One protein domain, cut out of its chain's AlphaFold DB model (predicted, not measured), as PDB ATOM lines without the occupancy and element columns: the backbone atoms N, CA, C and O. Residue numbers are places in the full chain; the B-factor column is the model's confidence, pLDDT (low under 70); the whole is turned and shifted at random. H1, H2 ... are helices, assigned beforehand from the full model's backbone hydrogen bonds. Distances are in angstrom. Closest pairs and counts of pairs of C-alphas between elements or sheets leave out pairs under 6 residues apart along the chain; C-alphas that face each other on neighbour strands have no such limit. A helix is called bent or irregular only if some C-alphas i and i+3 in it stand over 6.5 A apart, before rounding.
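Overview. This is residues 393 to 458 and 488 to 547 of the 726 residues of the protein "(mimic poison frog) hypothetical protein" of Ranitomeya imitator (mimic poison frog) (UniProt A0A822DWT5). Two helical hairpins, H1 with H2 and H4 with H5, come together as a four-helix up-and-down bundle, its helices partly aligned and partly crossed; the short H3 sits off to one side on a long loop. The printed part has 126 residues and five named helices, H1 to H5 along the chain, with no named strand: all helix. It is compact, with a radius of gyration of the C-alphas of 15.4 A and spans of 44 by 35 by 23 A.

Along the chain. Find C-alpha 393 at (141.617, 125.714, 162.484); from there H1 runs 28.9 A through residues 393 to 412. Next come H2, residues 418 to 431, 20.6 A, and H3, residues 452 to 457. Beyond the cut, H4, residues 494 to 514, covers 30.0 A; it is only just irregular, with C-alphas 505 and 508 6.54 A apart, and has a kink of 31 degrees near residue 506. H5, residues 522 to 543, runs 31.3 A to C-alpha 543 at (158.921, 118.965, 151.396).

Arrangement. In the bundle, look first at the closest C-alphas of the hairpin H1 and H2, Leu 403 and Leu 424, 6.0 A apart; these helices touch at a shallow tilt of 28 degrees, opposite ways. H2 touches H5, the same way at a shallow 26 degrees, closest at C-alphas Ala 425 and Leu 524, 4.7 A. H4 and H5, a hairpin, touch at a steep 45 degrees, closest at C-alphas Val 505 and Val 525, 5.5 A. H1 touches H4 at a steep 38 degrees, closest at C-alphas Leu 404 and Lys 500, 6.9 A. H1 and H5 are apart, as are H2 and H4. H3 is close but not clearly touching H1: C-alphas Ala 394 and Met 455 are 7.8 A apart. Every O i to N i+4 pair is within hydrogen-bond range in H1, H2, H3 and H5; in H4, 15 of 17.

Size, cuts and confidence. The farthest C-alphas, Gln 458 and Arg 515, are 50.5 A apart. Residues 459 to 487 are cut out, leaving 15.3 A between C-alphas 458 and 488. The link from H2 to H3 is long. Mean pLDDT of the printed part is 71.6; 45 residues are under 70, among them 443 to 458.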
ATOM      1  N   PRO A 393     140.287 126.096 161.996       80.44
ATOM      2  CA  PRO A 393     141.617 125.714 162.484       80.44
ATOM      3  C   PRO A 393     142.030 126.437 163.775       80.44
ATOM      4  O   PRO A 393     142.657 125.839 164.644       80.44
ATOM      5  N   ALA A 394     141.614 127.698 163.943       80.50
ATOM      6  CA  ALA A 394     141.869 128.480 165.154       80.50
ATOM      7  C   ALA A 394     141.188 127.882 166.400       80.50
ATOM      8  O   ALA A 394     141.818 127.789 167.453       80.50
ATOM      9  N   LEU A 395     139.936 127.426 166.274       84.12
ATOM     10  CA  LEU A 395     139.214 126.739 167.350       84.12
ATOM     11  C   LEU A 395     139.831 125.364 167.668       84.12
ATOM     12  O   LEU A 395     139.922 124.986 168.834       84.12
ATOM     13  N   GLN A 396     140.297 124.634 166.651       86.12
ATOM     14  CA  GLN A 396     140.977 123.342 166.827       86.12
ATOM     15  C   GLN A 396     142.321 123.497 167.559       86.12
ATOM     16  O   GLN A 396     142.629 122.715 168.458       86.12
ATOM     17  N   TRP A 397     143.093 124.534 167.214       83.62
ATOM     18  CA  TRP A 397     144.337 124.900 167.896       83.62
ATOM     19  C   TRP A 397     144.098 125.315 169.355       83.62
ATOM     20  O   TRP A 397     144.766 124.790 170.245       83.62
ATOM     21  N   ALA A 398     143.124 126.196 169.616       82.88
ATOM     22  CA  ALA A 398     142.786 126.639 170.971       82.88
ATOM     23  C   ALA A 398     142.429 125.454 171.888       82.88
ATOM     24  O   ALA A 398     143.059 125.269 172.928       82.88
ATOM     25  N   CYS A 399     141.522 124.581 171.434       84.88
ATOM     26  CA  CYS A 399     141.109 123.380 172.163       84.88
ATOM     27  C   CYS A 399     142.293 122.481 172.567       84.88
ATOM     28  O   CYS A 399     142.364 122.001 173.701       84.88
ATOM     29  N   LEU A 400     143.239 122.257 171.649       85.88
ATOM     30  CA  LEU A 400     144.428 121.450 171.912       85.88
ATOM     31  C   LEU A 400     145.342 122.103 172.963       85.88
ATOM     32  O   LEU A 400     145.803 121.417 173.878       85.88
ATOM     33  N   CYS A 401     145.595 123.407 172.839       83.06
ATOM     34  CA  CYS A 401     146.416 124.166 173.783       83.06
ATOM     35  C   CYS A 401     145.824 124.151 175.197       83.06
ATOM     36  O   CYS A 401     146.548 123.895 176.159       83.06
ATOM     37  N   ASP A 402     144.513 124.357 175.328       82.38
ATOM     38  CA  ASP A 402     143.839 124.384 176.626       82.38
ATOM     39  C   ASP A 402     143.918 123.026 177.330       82.38
ATOM     40  O   ASP A 402     144.286 122.954 178.504       82.38
ATOM     41  N   LEU A 403     143.673 121.924 176.612       83.06
ATOM     42  CA  LEU A 403     143.766 120.577 177.182       83.06
ATOM     43  C   LEU A 403     145.205 120.193 177.571       83.06
ATOM     44  O   LEU A 403     145.404 119.513 178.580       83.06
ATOM     45  N   LEU A 404     146.216 120.653 176.824       82.94
ATOM     46  CA  LEU A 404     147.631 120.483 177.183       82.94
ATOM     47  C   LEU A 404     148.067 121.377 178.359       82.94
ATOM     48  O   LEU A 404     149.015 121.036 179.071       82.94
ATOM     49  N   ASN A 405     147.392 122.502 178.596       81.62
ATOM     50  CA  ASN A 405     147.592 123.322 179.793       81.62
ATOM     51  C   ASN A 405     146.926 122.708 181.025       81.62
ATOM     52  O   ASN A 405     147.580 122.614 182.061       81.62
ATOM     53  N   CYS A 406     145.696 122.199 180.905       77.56
ATOM     54  CA  CYS A 406     145.052 121.439 181.978       77.56
ATOM     55  C   CYS A 406     145.886 120.213 182.383       77.56
ATOM     56  O   CYS A 406     146.112 120.006 183.570       77.56
ATOM     57  N   LEU A 407     146.413 119.451 181.415       76.25
ATOM     58  CA  LEU A 407     147.253 118.283 181.708       76.25
ATOM     59  C   LEU A 407     148.547 118.655 182.453       76.25
ATOM     60  O   LEU A 407     148.958 117.945 183.363       76.25
ATOM     61  N   ASP A 408     149.195 119.757 182.076       75.69
ATOM     62  CA  ASP A 408     150.407 120.254 182.742       75.69
ATOM     63  C   ASP A 408     150.114 120.705 184.186       75.69
ATOM     64  O   ASP A 408     150.852 120.358 185.107       75.69
ATOM     65  N   GLN A 409     148.975 121.367 184.415       73.62
ATOM     66  CA  GLN A 409     148.508 121.686 185.766       73.62
ATOM     67  C   GLN A 409     148.208 120.419 186.592       73.62
ATOM     68  O   GLN A 409     148.675 120.316 187.726       73.62
ATOM     69  N   ASP A 410     147.506 119.429 186.025       69.88
ATOM     70  CA  ASP A 410     147.215 118.147 186.692       69.88
ATOM     71  C   ASP A 410     148.518 117.400 187.086       69.88
ATOM     72  O   ASP A 410     148.594 116.807 188.167       69.88
ATOM     73  N   ILE A 411     149.571 117.474 186.253       69.44
ATOM     74  CA  ILE A 411     150.910 116.921 186.543       69.44
ATOM     75  C   ILE A 411     151.597 117.685 187.686       69.44
ATOM     76  O   ILE A 411     152.168 117.060 188.582       69.44
ATOM     77  N   GLN A 412     151.560 119.022 187.669       66.75
ATOM     78  CA  GLN A 412     152.217 119.866 188.676       66.75
ATOM     79  C   GLN A 412     151.553 119.772 190.056       66.75
ATOM     80  O   GLN A 412     152.247 119.786 191.073       66.75
ATOM     81  N   GLU A 413     150.228 119.630 190.108       63.59
ATOM     82  CA  GLU A 413     149.474 119.472 191.358       63.59
ATOM     83  C   GLU A 413     149.526 118.043 191.937       63.59
ATOM     84  O   GLU A 413     148.990 117.806 193.019       63.59
ATOM     85  N   ALA A 414     150.132 117.081 191.225       58.56
ATOM     86  CA  ALA A 414     150.083 115.637 191.509       58.56
ATOM     87  C   ALA A 414     148.652 115.049 191.615       58.56
ATOM     88  O   ALA A 414     148.462 113.900 192.026       58.56
ATOM     89  N   ASN A 415     147.645 115.818 191.195       54.00
ATOM     90  CA  ASN A 415     146.239 115.447 191.142       54.00
ATOM     91  C   ASN A 415     145.952 114.754 189.804       54.00
ATOM     92  O   ASN A 415     145.266 115.313 188.950       54.00
ATOM     93  N   PHE A 416     146.462 113.531 189.621       55.22
ATOM     94  CA  PHE A 416     146.261 112.729 188.404       55.22
ATOM     95  C   PHE A 416     144.791 112.320 188.204       55.22
ATOM     96  O   PHE A 416     144.398 111.178 188.441       55.22
ATOM     97  N   LYS A 417     143.974 113.260 187.726       54.34
ATOM     98  CA  LYS A 417     142.641 113.005 187.184       54.34
ATOM     99  C   LYS A 417     142.825 112.392 185.804       54.34
ATOM    100  O   LYS A 417     143.357 113.030 184.895       54.34
ATOM    101  N   THR A 418     142.361 111.162 185.593       55.19
ATOM    102  CA  THR A 418     142.508 110.511 184.278       55.19
ATOM    103  C   THR A 418     141.577 111.118 183.225       55.19
ATOM    104  O   THR A 418     141.624 110.742 182.053       55.19
ATOM    105  N   SER A 419     140.721 112.063 183.610       56.31
ATOM    106  CA  SER A 419     139.662 112.612 182.775       56.31
ATOM    107  C   SER A 419     140.156 113.596 181.707       56.31
ATOM    108  O   SER A 419     139.853 113.396 180.529       56.31
ATOM    109  N   SER A 420     141.045 114.537 182.056       65.75
ATOM    110  CA  SER A 420     141.757 115.399 181.092       65.75
ATOM    111  C   SER A 420     142.442 114.568 179.993       65.75
ATOM    112  O   SER A 420     142.410 114.919 178.812       65.75
ATOM    113  N   SER A 421     142.989 113.400 180.362       75.88
ATOM    114  CA  SER A 421     143.706 112.502 179.446       75.88
ATOM    115  C   SER A 421     142.813 111.861 178.369       75.88
ATOM    116  O   SER A 421     143.261 111.684 177.235       75.88
ATOM    117  N   ARG A 422     141.544 111.542 178.682       81.25
ATOM    118  CA  ARG A 422     140.613 110.892 177.734       81.25
ATOM    119  C   ARG A 422     140.107 111.866 176.676       81.25
ATOM    120  O   ARG A 422     140.048 111.507 175.499       81.25
ATOM    121  N   LEU A 423     139.769 113.089 177.089       85.12
ATOM    122  CA  LEU A 423     139.346 114.145 176.170       85.12
ATOM    123  C   LEU A 423     140.508 114.576 175.261       85.12
ATOM    124  O   LEU A 423     140.327 114.656 174.047       85.12
ATOM    125  N   LEU A 424     141.714 114.743 175.816       86.25
ATOM    126  CA  LEU A 424     142.912 115.018 175.021       86.25
ATOM    127  C   LEU A 424     143.185 113.901 174.003       86.25
ATOM    128  O   LEU A 424     143.413 114.195 172.834       86.25
ATOM    129  N   ALA A 425     143.085 112.625 174.396       86.00
ATOM    130  CA  ALA A 425     143.254 111.506 173.468       86.00
ATOM    131  C   ALA A 425     142.244 111.541 172.302       86.00
ATOM    132  O   ALA A 425     142.611 111.199 171.181       86.00
ATOM    133  N   ALA A 426     140.998 111.974 172.542       86.62
ATOM    134  CA  ALA A 426     139.987 112.141 171.492       86.62
ATOM    135  C   ALA A 426     140.349 113.269 170.510       86.62
ATOM    136  O   ALA A 426     140.252 113.078 169.301       86.62
ATOM    137  N   VAL A 427     140.833 114.412 171.009       87.81
ATOM    138  CA  VAL A 427     141.310 115.521 170.162       87.81
ATOM    139  C   VAL A 427     142.533 115.106 169.338       87.81
ATOM    140  O   VAL A 427     142.551 115.322 168.129       87.81
ATOM    141  N   MET A 428     143.519 114.437 169.949       87.69
ATOM    142  CA  MET A 428     144.691 113.906 169.232       87.69
ATOM    143  C   MET A 428     144.277 112.940 168.109       87.69
ATOM    144  O   MET A 428     144.789 113.035 166.997       87.69
ATOM    145  N   SER A 429     143.323 112.042 168.386       87.38
ATOM    146  CA  SER A 429     142.781 111.094 167.404       87.38
ATOM    147  C   SER A 429     142.067 111.809 166.249       87.38
ATOM    148  O   SER A 429     142.294 111.488 165.083       87.38
ATOM    149  N   ALA A 430     141.264 112.832 166.553       85.69
ATOM    150  CA  ALA A 430     140.514 113.597 165.558       85.69
ATOM    151  C   ALA A 430     141.417 114.390 164.606       85.69
ATOM    152  O   ALA A 430     141.168 114.427 163.402       85.69
ATOM    153  N   LEU A 431     142.497 114.973 165.134       85.12
ATOM    154  CA  LEU A 431     143.499 115.678 164.335       85.12
ATOM    155  C   LEU A 431     144.258 114.738 163.379       85.12
ATOM    156  O   LEU A 431     144.746 115.189 162.352       85.12
ATOM    157  N   CYS A 432     144.308 113.428 163.648       82.69
ATOM    158  CA  CYS A 432     144.901 112.445 162.731       82.69
ATOM    159  C   CYS A 432     144.003 112.079 161.532       82.69
ATOM    160  O   CYS A 432     144.408 111.264 160.702       82.69
ATOM    161  N   HIS A 433     142.775 112.600 161.442       77.38
ATOM    162  CA  HIS A 433     141.845 112.224 160.379       77.38
ATOM    163  C   HIS A 433     142.258 112.830 159.027       77.38
ATOM    164  O   HIS A 433     142.556 114.016 158.933       77.38
ATOM    165  N   THR A 434     142.203 112.051 157.941       61.12
ATOM    166  CA  THR A 434     142.749 112.425 156.615       61.12
ATOM    167  C   THR A 434     142.081 113.631 155.941       61.12
ATOM    168  O   THR A 434     142.537 114.086 154.897       61.12
ATOM    169  N   SER A 435     140.973 114.131 156.493       62.81
ATOM    170  CA  SER A 435     140.299 115.360 156.052       62.81
ATOM    171  C   SER A 435     140.859 116.631 156.700       62.81
ATOM    172  O   SER A 435     140.411 117.728 156.372       62.81
ATOM    173  N   VAL A 436     141.768 116.493 157.665       72.31
ATOM    174  CA  VAL A 436     142.345 117.581 158.452       72.31
ATOM    175  C   VAL A 436     143.735 117.890 157.893       72.31
ATOM    176  O   VAL A 436     144.599 117.022 157.891       72.31
ATOM    177  N   LYS A 437     143.963 119.124 157.418       70.94
ATOM    178  CA  LYS A 437     145.303 119.595 157.023       70.94
ATOM    179  C   LYS A 437     146.011 120.171 158.247       70.94
ATOM    180  O   LYS A 437     145.693 121.288 158.668       70.94
ATOM    181  N   LEU A 438     146.955 119.434 158.825       76.06
ATOM    182  CA  LEU A 438     147.656 119.815 160.055       76.06
ATOM    183  C   LEU A 438     148.495 121.085 159.864       76.06
ATOM    184  O   LEU A 438     148.556 121.924 160.761       76.06
ATOM    185  N   THR A 439     149.043 121.292 158.666       71.12
ATOM    186  CA  THR A 439     149.726 122.528 158.237       71.12
ATOM    187  C   THR A 439     148.841 123.779 158.255       71.12
ATOM    188  O   THR A 439     149.369 124.886 158.315       71.12
ATOM    189  N   SER A 440     147.510 123.632 158.233       69.38
ATOM    190  CA  SER A 440     146.564 124.757 158.341       69.38
ATOM    191  C   SER A 440     146.181 125.107 159.786       69.38
ATOM    192  O   SER A 440     145.623 126.175 160.028       69.38
ATOM    193  N   ILE A 441     146.485 124.216 160.738       74.19
ATOM    194  CA  ILE A 441     146.157 124.341 162.169       74.19
ATOM    195  C   ILE A 441     147.397 124.733 162.968       74.19
ATOM    196  O   ILE A 441     147.343 125.615 163.822       74.19
ATOM    197  N   PHE A 442     148.526 124.079 162.694       77.69
ATOM    198  CA  PHE A 442     149.769 124.304 163.412       77.69
ATOM    199  C   PHE A 442     150.583 125.436 162.765       77.69
ATOM    200  O   PHE A 442     150.913 125.345 161.579       77.69
ATOM    201  N   PRO A 443     151.003 126.469 163.521       67.62
ATOM    202  CA  PRO A 443     151.869 127.530 163.010       67.62
ATOM    203  C   PRO A 443     153.333 127.049 162.908       67.62
ATOM    204  O   PRO A 443     154.212 127.532 163.612       67.62
ATOM    205  N   ILE A 444     153.600 126.060 162.046       63.78
ATOM    206  CA  ILE A 444     154.915 125.395 161.928       63.78
ATOM    207  C   ILE A 444     155.927 126.269 161.168       63.78
ATOM    208  O   ILE A 444     157.111 126.268 161.489       63.78
ATOM    209  N   ALA A 445     155.464 127.021 160.163       51.06
ATOM    210  CA  ALA A 445     156.311 127.806 159.257       51.06
ATOM    211  C   ALA A 445     156.373 129.314 159.583       51.06
ATOM    212  O   ALA A 445     157.002 130.070 158.843       51.06
ATOM    213  N   TYR A 446     155.704 129.764 160.649       53.00
ATOM    214  CA  TYR A 446     155.541 131.184 160.966       53.00
ATOM    215  C   TYR A 446     156.289 131.562 162.242       53.00
ATOM    216  O   TYR A 446     155.861 131.238 163.348       53.00
ATOM    217  N   ASP A 447     157.393 132.284 162.068       39.41
ATOM    218  CA  ASP A 447     158.134 132.898 163.165       39.41
ATOM    219  C   ASP A 447     157.427 134.190 163.628       39.41
ATOM    220  O   ASP A 447     157.119 135.064 162.814       39.41
ATOM    221  N   GLY A 448     157.177 134.310 164.934       38.69
ATOM    222  CA  GLY A 448     156.694 135.538 165.577       38.69
ATOM    223  C   GLY A 448     155.170 135.726 165.718       38.69
ATOM    224  O   GLY A 448     154.437 135.912 164.751       38.69
ATOM    225  N   GLU A 449     154.751 135.817 166.985       42.44
ATOM    226  CA  GLU A 449     153.494 136.238 167.658       42.44
ATOM    227  C   GLU A 449     152.407 137.093 166.947       42.44
ATOM    228  O   GLU A 449     151.314 137.276 167.496       42.44
ATOM    229  N   VAL A 450     152.653 137.677 165.775       39.09
ATOM    230  CA  VAL A 450     151.860 138.793 165.227       39.09
ATOM    231  C   VAL A 450     150.476 138.362 164.716       39.09
ATOM    232  O   VAL A 450     149.508 139.113 164.855       39.09
ATOM    233  N   LEU A 451     150.343 137.150 164.161       43.31
ATOM    234  CA  LEU A 451     149.091 136.692 163.539       43.31
ATOM    235  C   LEU A 451     148.064 136.114 164.523       43.31
ATOM    236  O   LEU A 451     146.877 136.372 164.344       43.31
ATOM    237  N   LEU A 452     148.475 135.428 165.599       44.59
ATOM    238  CA  LEU A 452     147.532 134.924 166.614       44.59
ATOM    239  C   LEU A 452     146.758 136.071 167.276       44.59
ATOM    240  O   LEU A 452     145.540 136.002 167.434       44.59
ATOM    241  N   ARG A 453     147.436 137.189 167.568       37.69
ATOM    242  CA  ARG A 453     146.775 138.387 168.104       37.69
ATOM    243  C   ARG A 453     145.887 139.096 167.077       37.69
ATOM    244  O   ARG A 453     145.005 139.839 167.492       37.69
ATOM    245  N   SER A 454     146.092 138.867 165.777       37.69
ATOM    246  CA  SER A 454     145.219 139.359 164.701       37.69
ATOM    247  C   SER A 454     143.978 138.479 164.539       37.69
ATOM    248  O   SER A 454     142.871 139.005 164.520       37.69
ATOM    249  N   MET A 455     144.138 137.151 164.512       40.12
ATOM    250  CA  MET A 455     143.021 136.199 164.429       40.12
ATOM    251  C   MET A 455     142.092 136.292 165.648       40.12
ATOM    252  O   MET A 455     140.880 136.211 165.499       40.12
ATOM    253  N   ILE A 456     142.637 136.560 166.840       39.06
ATOM    254  CA  ILE A 456     141.840 136.759 168.063       39.06
ATOM    255  C   ILE A 456     141.234 138.181 168.142       39.06
ATOM    256  O   ILE A 456     140.200 138.362 168.778       39.06
ATOM    257  N   LYS A 457     141.815 139.204 167.485       33.84
ATOM    258  CA  LYS A 457     141.272 140.585 167.493       33.84
ATOM    259  C   LYS A 457     140.334 140.939 166.338       33.84
ATOM    260  O   LYS A 457     139.549 141.870 166.501       33.84
ATOM    261  N   GLN A 458     140.344 140.220 165.215       34.09
ATOM    262  CA  GLN A 458     139.313 140.411 164.178       34.09
ATOM    263  C   GLN A 458     137.906 139.988 164.642       34.09
ATOM    264  O   GLN A 458     136.925 140.300 163.981       34.09
ATOM    265  N   VAL A 488     141.428 131.621 177.511       51.03
ATOM    266  CA  VAL A 488     142.434 131.911 176.467       51.03
ATOM    267  C   VAL A 488     143.786 132.342 177.068       51.03
ATOM    268  O   VAL A 488     144.142 133.521 177.097       51.03
ATOM    269  N   SER A 489     144.539 131.377 177.595       49.12
ATOM    270  CA  SER A 489     145.738 131.592 178.401       49.12
ATOM    271  C   SER A 489     146.720 130.430 178.269       49.12
ATOM    272  O   SER A 489     146.518 129.361 178.844       49.12
ATOM    273  N   GLY A 490     147.859 130.683 177.622       53.59
ATOM    274  CA  GLY A 490     149.084 129.933 177.899       53.59
ATOM    275  C   GLY A 490     150.026 129.800 176.714       53.59
ATOM    276  O   GLY A 490     151.099 130.389 176.727       53.59
ATOM    277  N   MET A 491     149.643 129.009 175.711       53.50
ATOM    278  CA  MET A 491     150.576 128.513 174.691       53.50
ATOM    279  C   MET A 491     150.423 129.280 173.380       53.50
ATOM    280  O   MET A 491     149.352 129.285 172.769       53.50
ATOM    281  N   THR A 492     151.499 129.933 172.948       58.41
ATOM    282  CA  THR A 492     151.513 130.783 171.746       58.41
ATOM    283  C   THR A 492     152.310 130.172 170.600       58.41
ATOM    284  O   THR A 492     152.205 130.651 169.471       58.41
ATOM    285  N   SER A 493     153.080 129.107 170.855       70.81
ATOM    286  CA  SER A 493     153.971 128.505 169.864       70.81
ATOM    287  C   SER A 493     153.747 127.003 169.662       70.81
ATOM    288  O   SER A 493     153.498 126.239 170.595       70.81
ATOM    289  N   PHE A 494     153.939 126.547 168.419       79.81
ATOM    290  CA  PHE A 494     153.997 125.118 168.087       79.81
ATOM    291  C   PHE A 494     155.109 124.384 168.860       79.81
ATOM    292  O   PHE A 494     154.960 123.213 169.200       79.81
ATOM    293  N   ARG A 495     156.201 125.087 169.192       81.88
ATOM    294  CA  ARG A 495     157.341 124.551 169.947       81.88
ATOM    295  C   ARG A 495     156.935 124.066 171.342       81.88
ATOM    296  O   ARG A 495     157.282 122.948 171.708       81.88
ATOM    297  N   GLU A 496     156.187 124.871 172.094       80.94
ATOM    298  CA  GLU A 496     155.712 124.502 173.438       80.94
ATOM    299  C   GLU A 496     154.738 123.316 173.379       80.94
ATOM    300  O   GLU A 496     154.814 122.395 174.192       80.94
ATOM    301  N   VAL A 497     153.835 123.308 172.388       84.00
ATOM    302  CA  VAL A 497     152.876 122.210 172.165       84.00
ATOM    303  C   VAL A 497     153.603 120.905 171.843       84.00
ATOM    304  O   VAL A 497     153.292 119.868 172.431       84.00
ATOM    305  N   LEU A 498     154.626 120.960 170.986       84.31
ATOM    306  CA  LEU A 498     155.481 119.820 170.666       84.31
ATOM    307  C   LEU A 498     156.250 119.309 171.897       84.31
ATOM    308  O   LEU A 498     156.302 118.100 172.116       84.31
ATOM    309  N   GLU A 499     156.803 120.196 172.731       85.19
ATOM    310  CA  GLU A 499     157.473 119.800 173.978       85.19
ATOM    311  C   GLU A 499     156.514 119.068 174.931       85.19
ATOM    312  O   GLU A 499     156.862 117.997 175.435       85.19
ATOM    313  N   LYS A 500     155.278 119.559 175.110       84.19
ATOM    314  CA  LYS A 500     154.262 118.866 175.926       84.19
ATOM    315  C   LYS A 500     153.841 117.517 175.332       84.19
ATOM    316  O   LYS A 500     153.742 116.537 176.071       84.19
ATOM    317  N   MET A 501     153.665 117.415 174.011       86.38
ATOM    318  CA  MET A 501     153.404 116.131 173.339       86.38
ATOM    319  C   MET A 501     154.547 115.125 173.547       86.38
ATOM    320  O   MET A 501     154.298 113.950 173.811       86.38
ATOM    321  N   LEU A 502     155.804 115.572 173.487       86.19
ATOM    322  CA  LEU A 502     156.962 114.713 173.736       86.19
ATOM    323  C   LEU A 502     157.035 114.242 175.197       86.19
ATOM    324  O   LEU A 502     157.401 113.092 175.432       86.19
ATOM    325  N   VAL A 503     156.627 115.061 176.176       85.62
ATOM    326  CA  VAL A 503     156.514 114.623 177.584       85.62
ATOM    327  C   VAL A 503     155.517 113.469 177.732       85.62
ATOM    328  O   VAL A 503     155.838 112.490 178.407       85.62
ATOM    329  N   ILE A 504     154.362 113.529 177.056       83.81
ATOM    330  CA  ILE A 504     153.352 112.451 177.065       83.81
ATOM    331  C   ILE A 504     153.943 111.119 176.574       83.81
ATOM    332  O   ILE A 504     153.645 110.068 177.138       83.81
ATOM    333  N   VAL A 505     154.810 111.152 175.559       85.00
ATOM    334  CA  VAL A 505     155.428 109.946 174.976       85.00
ATOM    335  C   VAL A 505     156.636 109.450 175.782       85.00
ATOM    336  O   VAL A 505     156.816 108.246 175.956       85.00
ATOM    337  N   VAL A 506     157.478 110.354 176.292       83.88
ATOM    338  CA  VAL A 506     158.757 110.004 176.937       83.88
ATOM    339  C   VAL A 506     158.596 109.632 178.414       83.88
ATOM    340  O   VAL A 506     159.328 108.769 178.907       83.88
ATOM    341  N   LEU A 507     157.659 110.251 179.141       80.94
ATOM    342  CA  LEU A 507     157.503 110.022 180.582       80.94
ATOM    343  C   LEU A 507     157.112 108.569 180.935       80.94
ATOM    344  O   LEU A 507     157.756 108.014 181.825       80.94
ATOM    345  N   PRO A 508     156.177 107.890 180.236       79.94
ATOM    346  CA  PRO A 508     155.854 106.485 180.507       79.94
ATOM    347  C   PRO A 508     157.054 105.558 180.302       79.94
ATOM    348  O   PRO A 508     157.345 104.727 181.157       79.94
ATOM    349  N   VAL A 509     157.823 105.759 179.223       80.50
ATOM    350  CA  VAL A 509     159.049 104.987 178.948       80.50
ATOM    351  C   VAL A 509     160.072 105.181 180.071       80.50
ATOM    352  O   VAL A 509     160.670 104.218 180.554       80.50
ATOM    353  N   ARG A 510     160.248 106.423 180.537       80.38
ATOM    354  CA  ARG A 510     161.148 106.758 181.647       80.38
ATOM    355  C   ARG A 510     160.701 106.135 182.974       80.38
ATOM    356  O   ARG A 510     161.560 105.632 183.696       80.38
ATOM    357  N   ASN A 511     159.405 106.141 183.281       79.94
ATOM    358  CA  ASN A 511     158.858 105.536 184.500       79.94
ATOM    359  C   ASN A 511     158.963 104.004 184.455       79.94
ATOM    360  O   ASN A 511     159.439 103.399 185.412       79.94
ATOM    361  N   SER A 512     158.644 103.386 183.314       77.12
ATOM    362  CA  SER A 512     158.778 101.943 183.083       77.12
ATOM    363  C   SER A 512     160.226 101.464 183.284       77.12
ATOM    364  O   SER A 512     160.479 100.527 184.046       77.12
ATOM    365  N   LEU A 513     161.211 102.192 182.737       79.69
ATOM    366  CA  LEU A 513     162.644 101.943 182.975       79.69
ATOM    367  C   LEU A 513     163.066 102.098 184.450       79.69
ATOM    368  O   LEU A 513     164.049 101.489 184.873       79.69
ATOM    369  N   ARG A 514     162.339 102.900 185.234       80.00
ATOM    370  CA  ARG A 514     162.574 103.132 186.670       80.00
ATOM    371  C   ARG A 514     161.765 102.214 187.590       80.00
ATOM    372  O   ARG A 514     162.041 102.191 188.786       80.00
ATOM    373  N   ARG A 515     160.812 101.443 187.048       71.19
ATOM    374  CA  ARG A 515     159.768 100.713 187.797       71.19
ATOM    375  C   ARG A 515     158.886 101.631 188.661       71.19
ATOM    376  O   ARG A 515     158.415 101.229 189.720       71.19
ATOM    377  N   GLU A 516     158.681 102.862 188.203       68.25
ATOM    378  CA  GLU A 516     157.713 103.817 188.752       68.25
ATOM    379  C   GLU A 516     156.347 103.603 188.062       68.25
ATOM    380  O   GLU A 516     156.301 103.118 186.930       68.25
ATOM    381  N   HIS A 517     155.232 103.945 188.719       59.06
ATOM    382  CA  HIS A 517     153.895 103.776 188.126       59.06
ATOM    383  C   HIS A 517     153.726 104.608 186.838       59.06
ATOM    384  O   HIS A 517     154.231 105.731 186.720       59.06
ATOM    385  N   GLU A 518     152.996 104.055 185.867       60.91
ATOM    386  CA  GLU A 518     152.644 104.755 184.629       60.91
ATOM    387  C   GLU A 518     151.564 105.812 184.900       60.91
ATOM    388  O   GLU A 518     150.549 105.535 185.536       60.91
ATOM    389  N   LEU A 519     151.805 107.040 184.432       63.44
ATOM    390  CA  LEU A 519     150.968 108.213 184.722       63.44
ATOM    391  C   LEU A 519     149.992 108.563 183.588       63.44
ATOM    392  O   LEU A 519     148.999 109.251 183.816       63.44
ATOM    393  N   PHE A 520     150.269 108.102 182.367       70.06
ATOM    394  CA  PHE A 520     149.435 108.338 181.191       70.06
ATOM    395  C   PHE A 520     148.863 107.022 180.677       70.06
ATOM    396  O   PHE A 520     149.548 106.001 180.668       70.06
ATOM    397  N   SER A 521     147.617 107.054 180.204       73.12
ATOM    398  CA  SER A 521     147.004 105.889 179.568       73.12
ATOM    399  C   SER A 521     147.710 105.552 178.252       73.12
ATOM    400  O   SER A 521     148.055 106.440 177.468       73.12
ATOM    401  N   SER A 522     147.861 104.258 177.966       76.00
ATOM    402  CA  SER A 522     148.397 103.763 176.688       76.00
ATOM    403  C   SER A 522     147.640 104.326 175.478       76.00
ATOM    404  O   SER A 522     148.245 104.611 174.444       76.00
ATOM    405  N   HIS A 523     146.333 104.571 175.628       78.12
ATOM    406  CA  HIS A 523     145.484 105.196 174.612       78.12
ATOM    407  C   HIS A 523     145.887 106.647 174.311       78.12
ATOM    408  O   HIS A 523     145.963 107.025 173.141       78.12
ATOM    409  N   LEU A 524     146.197 107.463 175.328       82.81
ATOM    410  CA  LEU A 524     146.700 108.824 175.109       82.81
ATOM    411  C   LEU A 524     148.069 108.792 174.417       82.81
ATOM    412  O   LEU A 524     148.252 109.465 173.406       82.81
ATOM    413  N   VAL A 525     148.995 107.958 174.904       84.19
ATOM    414  CA  VAL A 525     150.346 107.819 174.331       84.19
ATOM    415  C   VAL A 525     150.282 107.410 172.857       84.19
ATOM    416  O   VAL A 525     150.940 108.027 172.019       84.19
ATOM    417  N   SER A 526     149.449 106.420 172.516       85.56
ATOM    418  CA  SER A 526     149.279 105.944 171.140       85.56
ATOM    419  C   SER A 526     148.717 107.025 170.213       85.56
ATOM    420  O   SER A 526     149.229 107.196 169.108       85.56
ATOM    421  N   ASN A 527     147.699 107.778 170.646       85.75
ATOM    422  CA  ASN A 527     147.123 108.853 169.830       85.75
ATOM    423  C   ASN A 527     148.096 110.037 169.671       85.75
ATOM    424  O   ASN A 527     148.204 110.587 168.577       85.75
ATOM    425  N   THR A 528     148.866 110.396 170.706       86.81
ATOM    426  CA  THR A 528     149.924 111.417 170.590       86.81
ATOM    427  C   THR A 528     151.038 110.977 169.634       86.81
ATOM    428  O   THR A 528     151.469 111.772 168.802       86.81
ATOM    429  N   CYS A 529     151.465 109.708 169.677       86.38
ATOM    430  CA  CYS A 529     152.419 109.164 168.703       86.38
ATOM    431  C   CYS A 529     151.859 109.196 167.272       86.38
ATOM    432  O   CYS A 529     152.579 109.567 166.347       86.38
ATOM    433  N   GLY A 530     150.579 108.847 167.099       86.12
ATOM    434  CA  GLY A 530     149.875 108.932 165.819       86.12
ATOM    435  C   GLY A 530     149.866 110.351 165.255       86.12
ATOM    436  O   GLY A 530     150.222 110.543 164.096       86.12
ATOM    437  N   LEU A 531     149.565 111.358 166.082       86.94
ATOM    438  CA  LEU A 531     149.567 112.755 165.646       86.94
ATOM    439  C   LEU A 531     150.968 113.238 165.262       86.94
ATOM    440  O   LEU A 531     151.129 113.851 164.212       86.94
ATOM    441  N   LEU A 532     151.991 112.923 166.063       87.12
ATOM    442  CA  LEU A 532     153.380 113.261 165.732       87.12
ATOM    443  C   LEU A 532     153.822 112.612 164.409       87.12
ATOM    444  O   LEU A 532     154.461 113.271 163.591       87.12
ATOM    445  N   ALA A 533     153.437 111.355 164.161       85.88
ATOM    446  CA  ALA A 533     153.696 110.679 162.891       85.88
ATOM    447  C   ALA A 533     152.953 111.342 161.715       85.88
ATOM    448  O   ALA A 533     153.552 111.543 160.659       85.88
ATOM    449  N   SER A 534     151.691 111.743 161.900       84.88
ATOM    450  CA  SER A 534     150.903 112.465 160.889       84.88
ATOM    451  C   SER A 534     151.505 113.833 160.550       84.88
ATOM    452  O   SER A 534     151.650 114.151 159.372       84.88
ATOM    453  N   ILE A 535     151.954 114.602 161.553       84.38
ATOM    454  CA  ILE A 535     152.664 115.879 161.353       84.38
ATOM    455  C   ILE A 535     153.936 115.656 160.526       84.38
ATOM    456  O   ILE A 535     154.156 116.344 159.531       84.38
ATOM    457  N   VAL A 536     154.770 114.679 160.903       84.06
ATOM    458  CA  VAL A 536     156.001 114.359 160.160       84.06
ATOM    459  C   VAL A 536     155.681 113.907 158.734       84.06
ATOM    460  O   VAL A 536     156.374 114.318 157.804       84.06
ATOM    461  N   SER A 537     154.624 113.116 158.536       81.06
ATOM    462  CA  SER A 537     154.186 112.663 157.213       81.06
ATOM    463  C   SER A 537     153.732 113.824 156.321       81.06
ATOM    464  O   SER A 537     154.160 113.897 155.173       81.06
ATOM    465  N   GLU A 538     152.917 114.751 156.833       79.88
ATOM    466  CA  GLU A 538     152.427 115.912 156.072       79.88
ATOM    467  C   GLU A 538     153.569 116.883 155.730       79.88
ATOM    468  O   GLU A 538     153.711 117.295 154.579       79.88
ATOM    469  N   LEU A 539     154.465 117.163 156.685       80.19
ATOM    470  CA  LEU A 539     155.666 117.971 156.442       80.19
ATOM    471  C   LEU A 539     156.614 117.321 155.423       80.19
ATOM    472  O   LEU A 539     157.187 118.015 154.586       80.19
ATOM    473  N   THR A 540     156.761 115.994 155.460       75.19
ATOM    474  CA  THR A 540     157.588 115.252 154.496       75.19
ATOM    475  C   THR A 540     156.954 115.263 153.103       75.19
ATOM    476  O   THR A 540     157.656 115.497 152.123       75.19
ATOM    477  N   ALA A 541     155.635 115.082 152.993       71.62
ATOM    478  CA  ALA A 541     154.916 115.168 151.719       71.62
ATOM    479  C   ALA A 541     155.004 116.575 151.101       71.62
ATOM    480  O   ALA A 541     155.262 116.701 149.901       71.62
ATOM    481  N   SER A 542     154.879 117.618 151.930       69.62
ATOM    482  CA  SER A 542     155.063 119.019 151.540       69.62
ATOM    483  C   SER A 542     156.495 119.291 151.051       69.62
ATOM    484  O   SER A 542     156.684 119.842 149.968       69.62
ATOM    485  N   ALA A 543     157.514 118.814 151.777       64.19
ATOM    486  CA  ALA A 543     158.921 118.965 151.396       64.19
ATOM    487  C   ALA A 543     159.313 118.184 150.123       64.19
ATOM    488  O   ALA A 543     160.235 118.590 149.415       64.19
ATOM    489  N   LEU A 544     158.625 117.077 149.825       67.19
ATOM    490  CA  LEU A 544     158.824 116.265 148.619       67.19
ATOM    491  C   LEU A 544     157.971 116.719 147.418       67.19
ATOM    492  O   LEU A 544     158.101 116.143 146.340       67.19
ATOM    493  N   GLY A 545     157.102 117.725 147.581       53.75
ATOM    494  CA  GLY A 545     156.224 118.224 146.516       53.75
ATOM    495  C   GLY A 545     155.134 117.236 146.079       53.75
ATOM    496  O   GLY A 545     154.664 117.307 144.948       53.75
ATOM    497  N   SER A 546     154.742 116.302 146.952       46.00
ATOM    498  CA  SER A 546     153.874 115.162 146.619       46.00
ATOM    499  C   SER A 546     152.395 115.363 147.006       46.00
ATOM    500  O   SER A 546     151.706 114.386 147.315       46.00
ATOM    501  N   GLU A 547     151.875 116.596 146.991       45.06
ATOM    502  CA  GLU A 547     150.425 116.833 147.123       45.06
ATOM    503  C   GLU A 547     149.696 116.499 145.810       45.06
ATOM    504  O   GLU A 547     149.416 117.366 144.983       45.06
TER     505      GLU A 547